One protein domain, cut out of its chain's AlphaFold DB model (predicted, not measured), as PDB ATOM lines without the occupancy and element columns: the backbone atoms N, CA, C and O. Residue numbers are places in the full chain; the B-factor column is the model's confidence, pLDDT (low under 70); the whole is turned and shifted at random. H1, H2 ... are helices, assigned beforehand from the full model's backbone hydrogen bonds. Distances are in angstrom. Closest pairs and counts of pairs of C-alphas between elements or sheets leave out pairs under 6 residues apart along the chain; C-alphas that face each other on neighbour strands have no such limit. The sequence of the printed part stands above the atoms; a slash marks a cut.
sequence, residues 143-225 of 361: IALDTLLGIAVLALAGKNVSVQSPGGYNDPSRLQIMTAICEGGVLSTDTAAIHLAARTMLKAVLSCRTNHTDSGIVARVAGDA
ATOM      1  N   ILE A 143     192.372 219.416 129.589       91.88
ATOM      2  CA  ILE A 143     192.205 218.078 130.176       91.88
ATOM      3  C   ILE A 143     190.770 217.577 129.957       91.88
ATOM      4  O   ILE A 143     189.793 218.192 130.384       91.88
ATOM      5  N   ALA A 144     190.634 216.406 129.330       92.88
ATOM      6  CA  ALA A 144     189.337 215.769 129.133       92.88
ATOM      7  C   ALA A 144     188.647 215.453 130.474       92.88
ATOM      8  O   ALA A 144     189.281 214.996 131.429       92.88
ATOM      9  N   LEU A 145     187.322 215.625 130.526       93.19
ATOM     10  CA  LEU A 145     186.535 215.424 131.748       93.19
ATOM     11  C   LEU A 145     186.685 214.010 132.326       93.19
ATOM     12  O   LEU A 145     186.798 213.856 133.538       93.19
ATOM     13  N   ASP A 146     186.730 212.985 131.476       94.88
ATOM     14  CA  ASP A 146     186.910 211.600 131.925       94.88
ATOM     15  C   ASP A 146     188.286 211.382 132.558       94.88
ATOM     16  O   ASP A 146     188.410 210.678 133.558       94.88
ATOM     17  N   THR A 147     189.321 212.042 132.035       95.00
ATOM     18  CA  THR A 147     190.659 212.023 132.630       95.00
ATOM     19  C   THR A 147     190.651 212.707 133.992       95.00
ATOM     20  O   THR A 147     191.147 212.125 134.954       95.00
ATOM     21  N   LEU A 148     190.032 213.888 134.115       95.38
ATOM     22  CA  LEU A 148     189.869 214.570 135.406       95.38
ATOM     23  C   LEU A 148     189.093 213.713 136.411       95.38
ATOM     24  O   LEU A 148     189.485 213.611 137.573       95.38
ATOM     25  N   LEU A 149     188.022 213.054 135.965       95.75
ATOM     26  CA  LEU A 149     187.222 212.165 136.800       95.75
ATOM     27  C   LEU A 149     188.033 210.948 137.262       95.75
ATOM     28  O   LEU A 149     187.989 210.592 138.440       95.75
ATOM     29  N   GLY A 150     188.810 210.341 136.365       96.44
ATOM     30  CA  GLY A 150     189.746 209.275 136.706       96.44
ATOM     31  C   GLY A 150     190.774 209.739 137.739       96.44
ATOM     32  O   GLY A 150     190.930 209.100 138.777       96.44
ATOM     33  N   ILE A 151     191.405 210.898 137.525       96.19
ATOM     34  CA  ILE A 151     192.360 211.497 138.473       96.19
ATOM     35  C   ILE A 151     191.707 211.744 139.841       96.19
ATOM     36  O   ILE A 151     192.328 211.459 140.865       96.19
ATOM     37  N   ALA A 152     190.451 212.196 139.893       95.81
ATOM     38  CA  ALA A 152     189.727 212.375 141.152       95.81
ATOM     39  C   ALA A 152     189.531 211.046 141.910       95.81
ATOM     40  O   ALA A 152     189.692 210.995 143.132       95.81
ATOM     41  N   VAL A 153     189.249 209.948 141.197       95.44
ATOM     42  CA  VAL A 153     189.198 208.599 141.789       95.44
ATOM     43  C   VAL A 153     190.571 208.182 142.324       95.44
ATOM     44  O   VAL A 153     190.658 207.664 143.438       95.44
ATOM     45  N   LEU A 154     191.649 208.443 141.577       94.56
ATOM     46  CA  LEU A 154     193.023 208.157 142.011       94.56
ATOM     47  C   LEU A 154     193.392 208.944 143.274       94.56
ATOM     48  O   LEU A 154     193.951 208.372 144.209       94.56
ATOM     49  N   ALA A 155     193.044 210.232 143.323       94.69
ATOM     50  CA  ALA A 155     193.308 211.098 144.467       94.69
ATOM     51  C   ALA A 155     192.666 210.545 145.748       94.69
ATOM     52  O   ALA A 155     193.312 210.496 146.794       94.69
ATOM     53  N   LEU A 156     191.436 210.028 145.659       91.81
ATOM     54  CA  LEU A 156     190.748 209.397 146.789       91.81
ATOM     55  C   LEU A 156     191.387 208.081 147.251       91.81
ATOM     56  O   LEU A 156     191.119 207.663 148.373       91.81
ATOM     57  N   ALA A 157     192.227 207.430 146.447       90.12
ATOM     58  CA  ALA A 157     193.011 206.261 146.859       90.12
ATOM     59  C   ALA A 157     194.421 206.628 147.374       90.12
ATOM     60  O   ALA A 157     195.195 205.742 147.745       90.12
ATOM     61  N   GLY A 158     194.770 207.920 147.394       89.81
ATOM     62  CA  GLY A 158     196.070 208.417 147.836       89.81
ATOM     63  C   GLY A 158     196.367 208.103 149.305       89.81
ATOM     64  O   GLY A 158     195.494 208.162 150.169       89.81
ATOM     65  N   LYS A 159     197.635 207.811 149.616       87.88
ATOM     66  CA  LYS A 159     198.087 207.475 150.983       87.88
ATOM     67  C   LYS A 159     197.965 208.639 151.974       87.88
ATOM     68  O   LYS A 159     197.964 208.416 153.178       87.88
ATOM     69  N   ASN A 160     197.888 209.865 151.469       87.38
ATOM     70  CA  ASN A 160     197.687 211.095 152.229       87.38
ATOM     71  C   ASN A 160     196.200 211.448 152.422       87.38
ATOM     72  O   ASN A 160     195.904 212.485 153.009       87.38
ATOM     73  N   VAL A 161     195.269 210.617 151.934       87.25
ATOM     74  CA  VAL A 161     193.822 210.849 152.030       87.25
ATOM     75  C   VAL A 161     193.177 209.809 152.947       87.25
ATOM     76  O   VAL A 161     192.981 208.647 152.575       87.25
ATOM     77  N   SER A 162     192.775 210.241 154.143       83.94
ATOM     78  CA  SER A 162     191.982 209.426 155.071       83.94
ATOM     79  C   SER A 162     190.489 209.674 154.860       83.94
ATOM     80  O   SER A 162     190.057 210.822 154.784       83.94
ATOM     81  N   VAL A 163     189.704 208.602 154.749       84.00
ATOM     82  CA  VAL A 163     188.241 208.660 154.628       84.00
ATOM     83  C   VAL A 163     187.640 207.720 155.658       84.00
ATOM     84  O   VAL A 163     187.983 206.539 155.704       84.00
ATOM     85  N   GLN A 164     186.723 208.249 156.464       85.31
ATOM     86  CA  GLN A 164     185.894 207.463 157.366       85.31
ATOM     87  C   GLN A 164     184.704 206.925 156.564       85.31
ATOM     88  O   GLN A 164     183.676 207.581 156.429       85.31
ATOM     89  N   SER A 165     184.874 205.757 155.946       79.75
ATOM     90  CA  SER A 165     183.865 205.165 155.064       79.75
ATOM     91  C   SER A 165     182.937 204.193 155.796       79.75
ATOM     92  O   SER A 165     183.346 203.552 156.767       79.75
ATOM     93  N   PRO A 166     181.716 203.955 155.273       75.81
ATOM     94  CA  PRO A 166     180.842 202.867 155.719       75.81
ATOM     95  C   PRO A 166     181.486 201.473 155.737       75.81
ATOM     96  O   PRO A 166     180.985 200.605 156.452       75.81
ATOM     97  N   GLY A 167     182.540 201.259 154.937       69.19
ATOM     98  CA  GLY A 167     183.323 200.020 154.855       69.19
ATOM     99  C   GLY A 167     184.380 199.854 155.956       69.19
ATOM    100  O   GLY A 167     184.953 198.776 156.079       69.19
ATOM    101  N   GLY A 168     184.604 200.880 156.785       65.31
ATOM    102  CA  GLY A 168     185.565 200.871 157.890       65.31
ATOM    103  C   GLY A 168     186.868 201.622 157.592       65.31
ATOM    104  O   GLY A 168     187.122 202.092 156.485       65.31
ATOM    105  N   TYR A 169     187.713 201.759 158.617       58.81
ATOM    106  CA  TYR A 169     188.981 202.484 158.511       58.81
ATOM    107  C   TYR A 169     189.977 201.723 157.621       58.81
ATOM    108  O   TYR A 169     190.149 200.518 157.783       58.81
ATOM    109  N   ASN A 170     190.663 202.427 156.712       58.75
ATOM    110  CA  ASN A 170     191.612 201.838 155.753       58.75
ATOM    111  C   ASN A 170     191.025 200.727 154.863       58.75
ATOM    112  O   ASN A 170     191.733 199.785 154.508       58.75
ATOM    113  N   ASP A 171     189.751 200.837 154.480       65.56
ATOM    114  CA  ASP A 171     189.131 199.886 153.559       65.56
ATOM    115  C   ASP A 171     189.943 199.783 152.241       65.56
ATOM    116  O   ASP A 171     190.081 200.786 151.519       65.56
ATOM    117  N   PRO A 172     190.502 198.596 151.904       67.31
ATOM    118  CA  PRO A 172     191.266 198.395 150.675       67.31
ATOM    119  C   PRO A 172     190.409 198.571 149.416       67.31
ATOM    120  O   PRO A 172     190.967 198.649 148.318       67.31
ATOM    121  N   SER A 173     189.081 198.676 149.551       82.50
ATOM    122  CA  SER A 173     188.155 198.911 148.444       82.50
ATOM    123  C   SER A 173     188.551 200.112 147.586       82.50
ATOM    124  O   SER A 173     188.509 200.011 146.365       82.50
ATOM    125  N   ARG A 174     189.033 201.221 148.171       89.00
ATOM    126  CA  ARG A 174     189.443 202.410 147.394       89.00
ATOM    127  C   ARG A 174     190.629 202.125 146.479       89.00
ATOM    128  O   ARG A 174     190.636 202.552 145.325       89.00
ATOM    129  N   LEU A 175     191.610 201.370 146.977       89.56
ATOM    130  CA  LEU A 175     192.758 200.960 146.176       89.56
ATOM    131  C   LEU A 175     192.326 199.979 145.082       89.56
ATOM    132  O   LEU A 175     192.744 200.131 143.942       89.56
ATOM    133  N   GLN A 176     191.435 199.036 145.398       90.56
ATOM    134  CA  GLN A 176     190.883 198.096 144.416       90.56
ATOM    135  C   GLN A 176     190.107 198.817 143.303       90.56
ATOM    136  O   GLN A 176     190.300 198.526 142.122       90.56
ATOM    137  N   ILE A 177     189.283 199.806 143.657       93.31
ATOM    138  CA  ILE A 177     188.548 200.642 142.699       93.31
ATOM    139  C   ILE A 177     189.522 201.414 141.803       93.31
ATOM    140  O   ILE A 177     189.327 201.455 140.591       93.31
ATOM    141  N   MET A 178     190.590 201.984 142.372       92.81
ATOM    142  CA  MET A 178     191.629 202.662 141.592       92.81
ATOM    143  C   MET A 178     192.352 201.698 140.642       92.81
ATOM    144  O   MET A 178     192.549 202.027 139.473       92.81
ATOM    145  N   THR A 179     192.692 200.486 141.092       92.69
ATOM    146  CA  THR A 179     193.362 199.498 140.230       92.69
ATOM    147  C   THR A 179     192.497 199.038 139.061       92.69
ATOM    148  O   THR A 179     193.039 198.676 138.025       92.69
ATOM    149  N   ALA A 180     191.166 199.110 139.164       93.56
ATOM    150  CA  ALA A 180     190.268 198.757 138.063       93.56
ATOM    151  C   ALA A 180     190.366 199.713 136.859       93.56
ATOM    152  O   ALA A 180     189.915 199.372 135.769       93.56
ATOM    153  N   ILE A 181     190.942 200.904 137.053       95.06
ATOM    154  CA  ILE A 181     191.127 201.919 136.007       95.06
ATOM    155  C   ILE A 181     192.601 202.247 135.758       95.06
ATOM    156  O   ILE A 181     192.890 203.189 135.026       95.06
ATOM    157  N   CYS A 182     193.530 201.490 136.351       93.81
ATOM    158  CA  CYS A 182     194.966 201.669 136.159       93.81
ATOM    159  C   CYS A 182     195.611 200.364 135.694       93.81
ATOM    160  O   CYS A 182     195.586 199.369 136.414       93.81
ATOM    161  N   GLU A 183     196.279 200.390 134.544       88.19
ATOM    162  CA  GLU A 183     197.058 199.257 134.040       88.19
ATOM    163  C   GLU A 183     198.520 199.678 133.874       88.19
ATOM    164  O   GLU A 183     198.820 200.711 133.280       88.19
ATOM    165  N   GLY A 184     199.450 198.927 134.473       85.50
ATOM    166  CA  GLY A 184     200.883 199.244 134.391       85.50
ATOM    167  C   GLY A 184     201.280 200.621 134.953       85.50
ATOM    168  O   GLY A 184     202.343 201.129 134.613       85.50
ATOM    169  N   GLY A 185     200.438 201.234 135.796       85.69
ATOM    170  CA  GLY A 185     200.646 202.589 136.324       85.69
ATOM    171  C   GLY A 185     200.133 203.717 135.421       85.69
ATOM    172  O   GLY A 185     200.399 204.882 135.708       85.69
ATOM    173  N   VAL A 186     199.395 203.389 134.358       91.94
ATOM    174  CA  VAL A 186     198.772 204.349 133.440       91.94
ATOM    175  C   VAL A 186     197.259 204.345 133.648       91.94
ATOM    176  O   VAL A 186     196.648 203.285 133.784       91.94
ATOM    177  N   LEU A 187     196.655 205.536 133.678       94.38
ATOM    178  CA  LEU A 187     195.204 205.697 133.752       94.38
ATOM    179  C   LEU A 187     194.556 205.219 132.444       94.38
ATOM    180  O   LEU A 187     194.989 205.598 131.355       94.38
ATOM    181  N   SER A 188     193.514 204.403 132.561       92.81
ATOM    182  CA  SER A 188     192.732 203.915 131.424       92.81
ATOM    183  C   SER A 188     192.090 205.066 130.641       92.81
ATOM    184  O   SER A 188     191.778 206.116 131.197       92.81
ATOM    185  N   THR A 189     191.856 204.850 129.345       92.12
ATOM    186  CA  THR A 189     191.065 205.745 128.480       92.12
ATOM    187  C   THR A 189     189.627 205.254 128.286       92.12
ATOM    188  O   THR A 189     188.835 205.921 127.625       92.12
ATOM    189  N   ASP A 190     189.265 204.106 128.873       95.06
ATOM    190  CA  ASP A 190     187.896 203.590 128.849       95.06
ATOM    191  C   ASP A 190     186.991 204.403 129.786       95.06
ATOM    192  O   ASP A 190     186.910 204.164 130.996       95.06
ATOM    193  N   THR A 191     186.266 205.350 129.197       95.50
ATOM    194  CA  THR A 191     185.267 206.185 129.869       95.50
ATOM    195  C   THR A 191     184.251 205.370 130.676       95.50
ATOM    196  O   THR A 191     183.887 205.768 131.786       95.50
ATOM    197  N   ALA A 192     183.795 204.215 130.177       96.06
ATOM    198  CA  ALA A 192     182.780 203.424 130.869       96.06
ATOM    199  C   ALA A 192     183.330 202.819 132.168       96.06
ATOM    200  O   ALA A 192     182.657 202.864 133.208       96.06
ATOM    201  N   ALA A 193     184.567 202.312 132.128       95.50
ATOM    202  CA  ALA A 193     185.273 201.832 133.311       95.50
ATOM    203  C   ALA A 193     185.521 202.963 134.319       95.50
ATOM    204  O   ALA A 193     185.250 202.787 135.509       95.50
ATOM    205  N   ILE A 194     185.942 204.146 133.854       96.88
ATOM    206  CA  ILE A 194     186.152 205.325 134.710       96.88
ATOM    207  C   ILE A 194     184.857 205.725 135.420       96.88
ATOM    208  O   ILE A 194     184.841 205.907 136.637       96.88
ATOM    209  N   HIS A 195     183.743 205.814 134.693       96.31
ATOM    210  CA  HIS A 195     182.451 206.189 135.271       96.31
ATOM    211  C   HIS A 195     181.961 205.153 136.284       96.31
ATOM    212  O   HIS A 195     181.384 205.502 137.318       96.31
ATOM    213  N   LEU A 196     182.185 203.865 136.016       96.50
ATOM    214  CA  LEU A 196     181.866 202.802 136.963       96.50
ATOM    215  C   LEU A 196     182.724 202.893 138.231       96.50
ATOM    216  O   LEU A 196     182.177 202.808 139.336       96.50
ATOM    217  N   ALA A 197     184.029 203.109 138.087       96.25
ATOM    218  CA  ALA A 197     184.939 203.282 139.210       96.25
ATOM    219  C   ALA A 197     184.565 204.513 140.044       96.25
ATOM    220  O   ALA A 197     184.455 204.402 141.261       96.25
ATOM    221  N   ALA A 198     184.244 205.642 139.409       96.62
ATOM    222  CA  ALA A 198     183.794 206.853 140.091       96.62
ATOM    223  C   ALA A 198     182.524 206.616 140.920       96.62
ATOM    224  O   ALA A 198     182.491 206.936 142.107       96.62
ATOM    225  N   ARG A 199     181.494 205.974 140.350       96.00
ATOM    226  CA  ARG A 199     180.273 205.623 141.103       96.00
ATOM    227  C   ARG A 199     180.565 204.692 142.277       96.00
ATOM    228  O   ARG A 199     179.959 204.832 143.335       96.00
ATOM    229  N   THR A 200     181.470 203.736 142.092       95.06
ATOM    230  CA  THR A 200     181.852 202.785 143.144       95.06
ATOM    231  C   THR A 200     182.635 203.486 144.253       95.06
ATOM    232  O   THR A 200     182.349 203.267 145.427       95.06
ATOM    233  N   MET A 201     183.535 204.404 143.895       94.88
ATOM    234  CA  MET A 201     184.271 205.245 144.836       94.88
ATOM    235  C   MET A 201     183.322 206.140 145.638       94.88
ATOM    236  O   MET A 201     183.400 206.175 146.860       94.88
ATOM    237  N   LEU A 202     182.363 206.801 144.986       94.44
ATOM    238  CA  LEU A 202     181.377 207.643 145.672       94.44
ATOM    239  C   LEU A 202     180.514 206.844 146.659       94.44
ATOM    240  O   LEU A 202     180.257 207.330 147.754       94.44
ATOM    241  N   LYS A 203     180.126 205.605 146.324       92.69
ATOM    242  CA  LYS A 203     179.434 204.698 147.263       92.69
ATOM    243  C   LYS A 203     180.304 204.302 148.457       92.69
ATOM    244  O   LYS A 203     179.771 204.076 149.538       92.69
ATOM    245  N   ALA A 204     181.613 204.178 148.251       90.50
ATOM    246  CA  ALA A 204     182.551 203.872 149.320       90.50
ATOM    247  C   ALA A 204     182.795 205.084 150.231       90.50
ATOM    248  O   ALA A 204     183.088 204.896 151.402       90.50
ATOM    249  N   VAL A 205     182.676 206.315 149.729       90.75
ATOM    250  CA  VAL A 205     183.018 207.531 150.486       90.75
ATOM    251  C   VAL A 205     181.799 208.189 151.138       90.75
ATOM    252  O   VAL A 205     181.890 208.607 152.288       90.75
ATOM    253  N   LEU A 206     180.668 208.297 150.434       92.69
ATOM    254  CA  LEU A 206     179.504 209.059 150.897       92.69
ATOM    255  C   LEU A 206     178.597 208.235 151.817       92.69
ATOM    256  O   LEU A 206     178.191 207.121 151.488       92.69
ATOM    257  N   SER A 207     178.207 208.828 152.944       91.94
ATOM    258  CA  SER A 207     177.342 208.208 153.948       91.94
ATOM    259  C   SER A 207     176.451 209.245 154.625       91.94
ATOM    260  O   SER A 207     176.903 210.335 154.955       91.94
ATOM    261  N   CYS A 208     175.190 208.884 154.868       93.12
ATOM    262  CA  CYS A 208     174.247 209.642 155.706       93.12
ATOM    263  C   CYS A 208     173.982 208.939 157.052       93.12
ATOM    264  O   CYS A 208     172.937 209.140 157.671       93.12
ATOM    265  N   ARG A 209     174.856 208.011 157.466       91.38
ATOM    266  CA  ARG A 209     174.730 207.322 158.760       91.38
ATOM    267  C   ARG A 209     175.166 208.263 159.873       91.38
ATOM    268  O   ARG A 209     176.180 208.914 159.728       91.38
ATOM    269  N   THR A 210     174.510 208.208 161.025       89.38
ATOM    270  CA  THR A 210     174.804 209.067 162.189       89.38
ATOM    271  C   THR A 210     175.977 208.569 163.049       89.38
ATOM    272  O   THR A 210     175.951 208.677 164.273       89.38
ATOM    273  N   ASN A 211     176.965 207.911 162.445       88.69
ATOM    274  CA  ASN A 211     178.135 207.385 163.149       88.69
ATOM    275  C   ASN A 211     179.405 208.068 162.629       88.69
ATOM    276  O   ASN A 211     179.325 209.002 161.845       88.69
ATOM    277  N   HIS A 212     180.586 207.589 163.021       84.75
ATOM    278  CA  HIS A 212     181.858 208.172 162.573       84.75
ATOM    279  C   HIS A 212     182.059 208.195 161.043       84.75
ATOM    280  O   HIS A 212     183.053 208.729 160.590       84.75
ATOM    281  N   THR A 213     181.177 207.589 160.245       88.75
ATOM    282  CA  THR A 213     181.246 207.624 158.776       88.75
ATOM    283  C   THR A 213     180.382 208.724 158.166       88.75
ATOM    284  O   THR A 213     180.343 208.831 156.947       88.75
ATOM    285  N   ASP A 214     179.655 209.496 158.979       90.62
ATOM    286  CA  ASP A 214     178.742 210.537 158.510       90.62
ATOM    287  C   ASP A 214     179.473 211.563 157.637       90.62
ATOM    288  O   ASP A 214     180.405 212.233 158.079       90.62
ATOM    289  N   SER A 215     179.043 211.707 156.384       90.50
ATOM    290  CA  SER A 215     179.550 212.754 155.491       90.50
ATOM    291  C   SER A 215     178.810 214.085 155.679       90.50
ATOM    292  O   SER A 215     179.092 215.058 154.974       90.50
ATOM    293  N   GLY A 216     177.823 214.122 156.576       90.25
ATOM    294  CA  GLY A 216     177.043 215.297 156.912       90.25
ATOM    295  C   GLY A 216     176.313 215.872 155.704       90.25
ATOM    296  O   GLY A 216     175.736 215.166 154.868       90.25
ATOM    297  N   ILE A 217     176.347 217.199 155.594       91.62
ATOM    298  CA  ILE A 217     175.575 217.919 154.584       91.62
ATOM    299  C   ILE A 217     175.979 217.580 153.144       91.62
ATOM    300  O   ILE A 217     175.136 217.606 152.250       91.62
ATOM    301  N   VAL A 218     177.237 217.198 152.913       92.38
ATOM    302  CA  VAL A 218     177.740 216.867 151.573       92.38
ATOM    303  C   VAL A 218     177.025 215.642 151.005       92.38
ATOM    304  O   VAL A 218     176.630 215.659 149.839       92.38
ATOM    305  N   ALA A 219     176.786 214.604 151.813       93.81
ATOM    306  CA  ALA A 219     176.034 213.443 151.339       93.81
ATOM    307  C   ALA A 219     174.555 213.768 151.095       93.81
ATOM    308  O   ALA A 219     173.966 213.208 150.168       93.81
ATOM    309  N   ARG A 220     173.973 214.714 151.848       94.38
ATOM    310  CA  ARG A 220     172.618 215.213 151.569       94.38
ATOM    311  C   ARG A 220     172.541 215.936 150.223       94.38
ATOM    312  O   ARG A 220     171.721 215.563 149.389       94.38
ATOM    313  N   VAL A 221     173.458 216.872 149.965       94.81
ATOM    314  CA  VAL A 221     173.569 217.578 148.671       94.81
ATOM    315  C   VAL A 221     173.780 216.595 147.517       94.81
ATOM    316  O   VAL A 221     173.107 216.686 146.494       94.81
ATOM    317  N   ALA A 222     174.688 215.628 147.680       95.94
ATOM    318  CA  ALA A 222     174.944 214.619 146.658       95.94
ATOM    319  C   ALA A 222     173.702 213.760 146.382       95.94
ATOM    320  O   ALA A 222     173.388 213.479 145.227       95.94
ATOM    321  N   GLY A 223     172.973 213.356 147.424       96.44
ATOM    322  CA  GLY A 223     171.744 212.592 147.250       96.44
ATOM    323  C   GLY A 223     170.631 213.396 146.580       96.44
ATOM    324  O   GLY A 223     169.921 212.834 145.750       96.44
ATOM    325  N   ASP A 224     170.512 214.695 146.851       96.00
ATOM    326  CA  ASP A 224     169.561 215.571 146.156       96.00
ATOM    327  C   ASP A 224     169.901 215.688 144.661       96.00
ATOM    328  O   ASP A 224     169.067 215.388 143.805       96.00
ATOM    329  N   ALA A 225     171.172 215.954 144.336       96.38
ATOM    330  CA  ALA A 225     171.665 215.991 142.956       96.38
ATOM    331  C   ALA A 225     171.447 214.664 142.198       96.38
ATOM    332  O   ALA A 225     171.245 214.657 140.985       96.38
TER     333      ALA A 225
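Overview. This is residues 143 to 225 of the 361 residues of an uncharacterized protein of Alphaproteobacteria bacterium (UniProt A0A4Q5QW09). Three helices, H1, H2 and H3, pack together as a small cluster whose centres make a triangle, with the longest helix, H3, touching both of the others; a fourth helix, H4, is set off to the side of the last residues of H3, after a long link, and touches no helix. Long loops make up much of the rest, the longest being residues 157 to 172 between H1 and H2. The printed part has 83 residues with four named helices, in the order H1, H2, H3, H4, and no named strand; the class is all helix, with 43 residues in the named helices. The whole is compact, with a radius of gyration of the C-alphas of 13.1 A, and spans 38 by 28 by 18 A.

Arrangement. H1, residues 145 to 156, touches H3, residues 191 to 205, with the closest C-alphas, those of Gly 150 and Ile 194, 5.7 A apart. These two helices run the same way at a shallow tilt of 34 degrees, only just short of steep. H2, residues 173 to 179, touches H3 too, and the closest C-alphas, those of Ile 177 and Ala 197, are 5.7 A apart. H2 and H3 form a helical hairpin, running opposite ways at a shallow tilt of 19 degrees. H1 and H2 only just touch, with 3 pairs of C-alphas within 8 A, and H1 does so with residues 153 to 156 alone. Their closest C-alphas, those of Leu 154 and Met 178, are 5.7 A apart, and the two run opposite ways at a steep tilt of 46 degrees. H4, residues 217 to 225, is apart from H1, H2 and H3. In H1, H2, H3 and H4 every O i to N i+4 pair is within hydrogen-bond range. Residues 182 to 183 pair with residues 186 to 187, antiparallel, in stretches too short to be named strands.

Along the chain. H1 begins at C-alpha 145, (186.535, 215.424, 131.748), and is 16.7 A long from first to last C-alpha. H2 has 7 residues. H3, with 15 residues, begins at C-alpha 191, (185.267, 206.185, 129.869), and is 20.8 A long. H4 is 12.4 A long and ends at C-alpha 225, (171.665, 215.991, 142.956), the last printed residue.

Size, cuts and confidence. The two C-alphas farthest apart, those of Gly 184 and Thr 210, are 39.4 A apart. The printed part, residues 143 to 225, has no cut. The links from H1 to H2, with 16 residues, from H2 to H3, with 11, and from H3 to H4, with 11, are long. The mean pLDDT of the printed part is 90.0, and residues 167 to 172 are under 70.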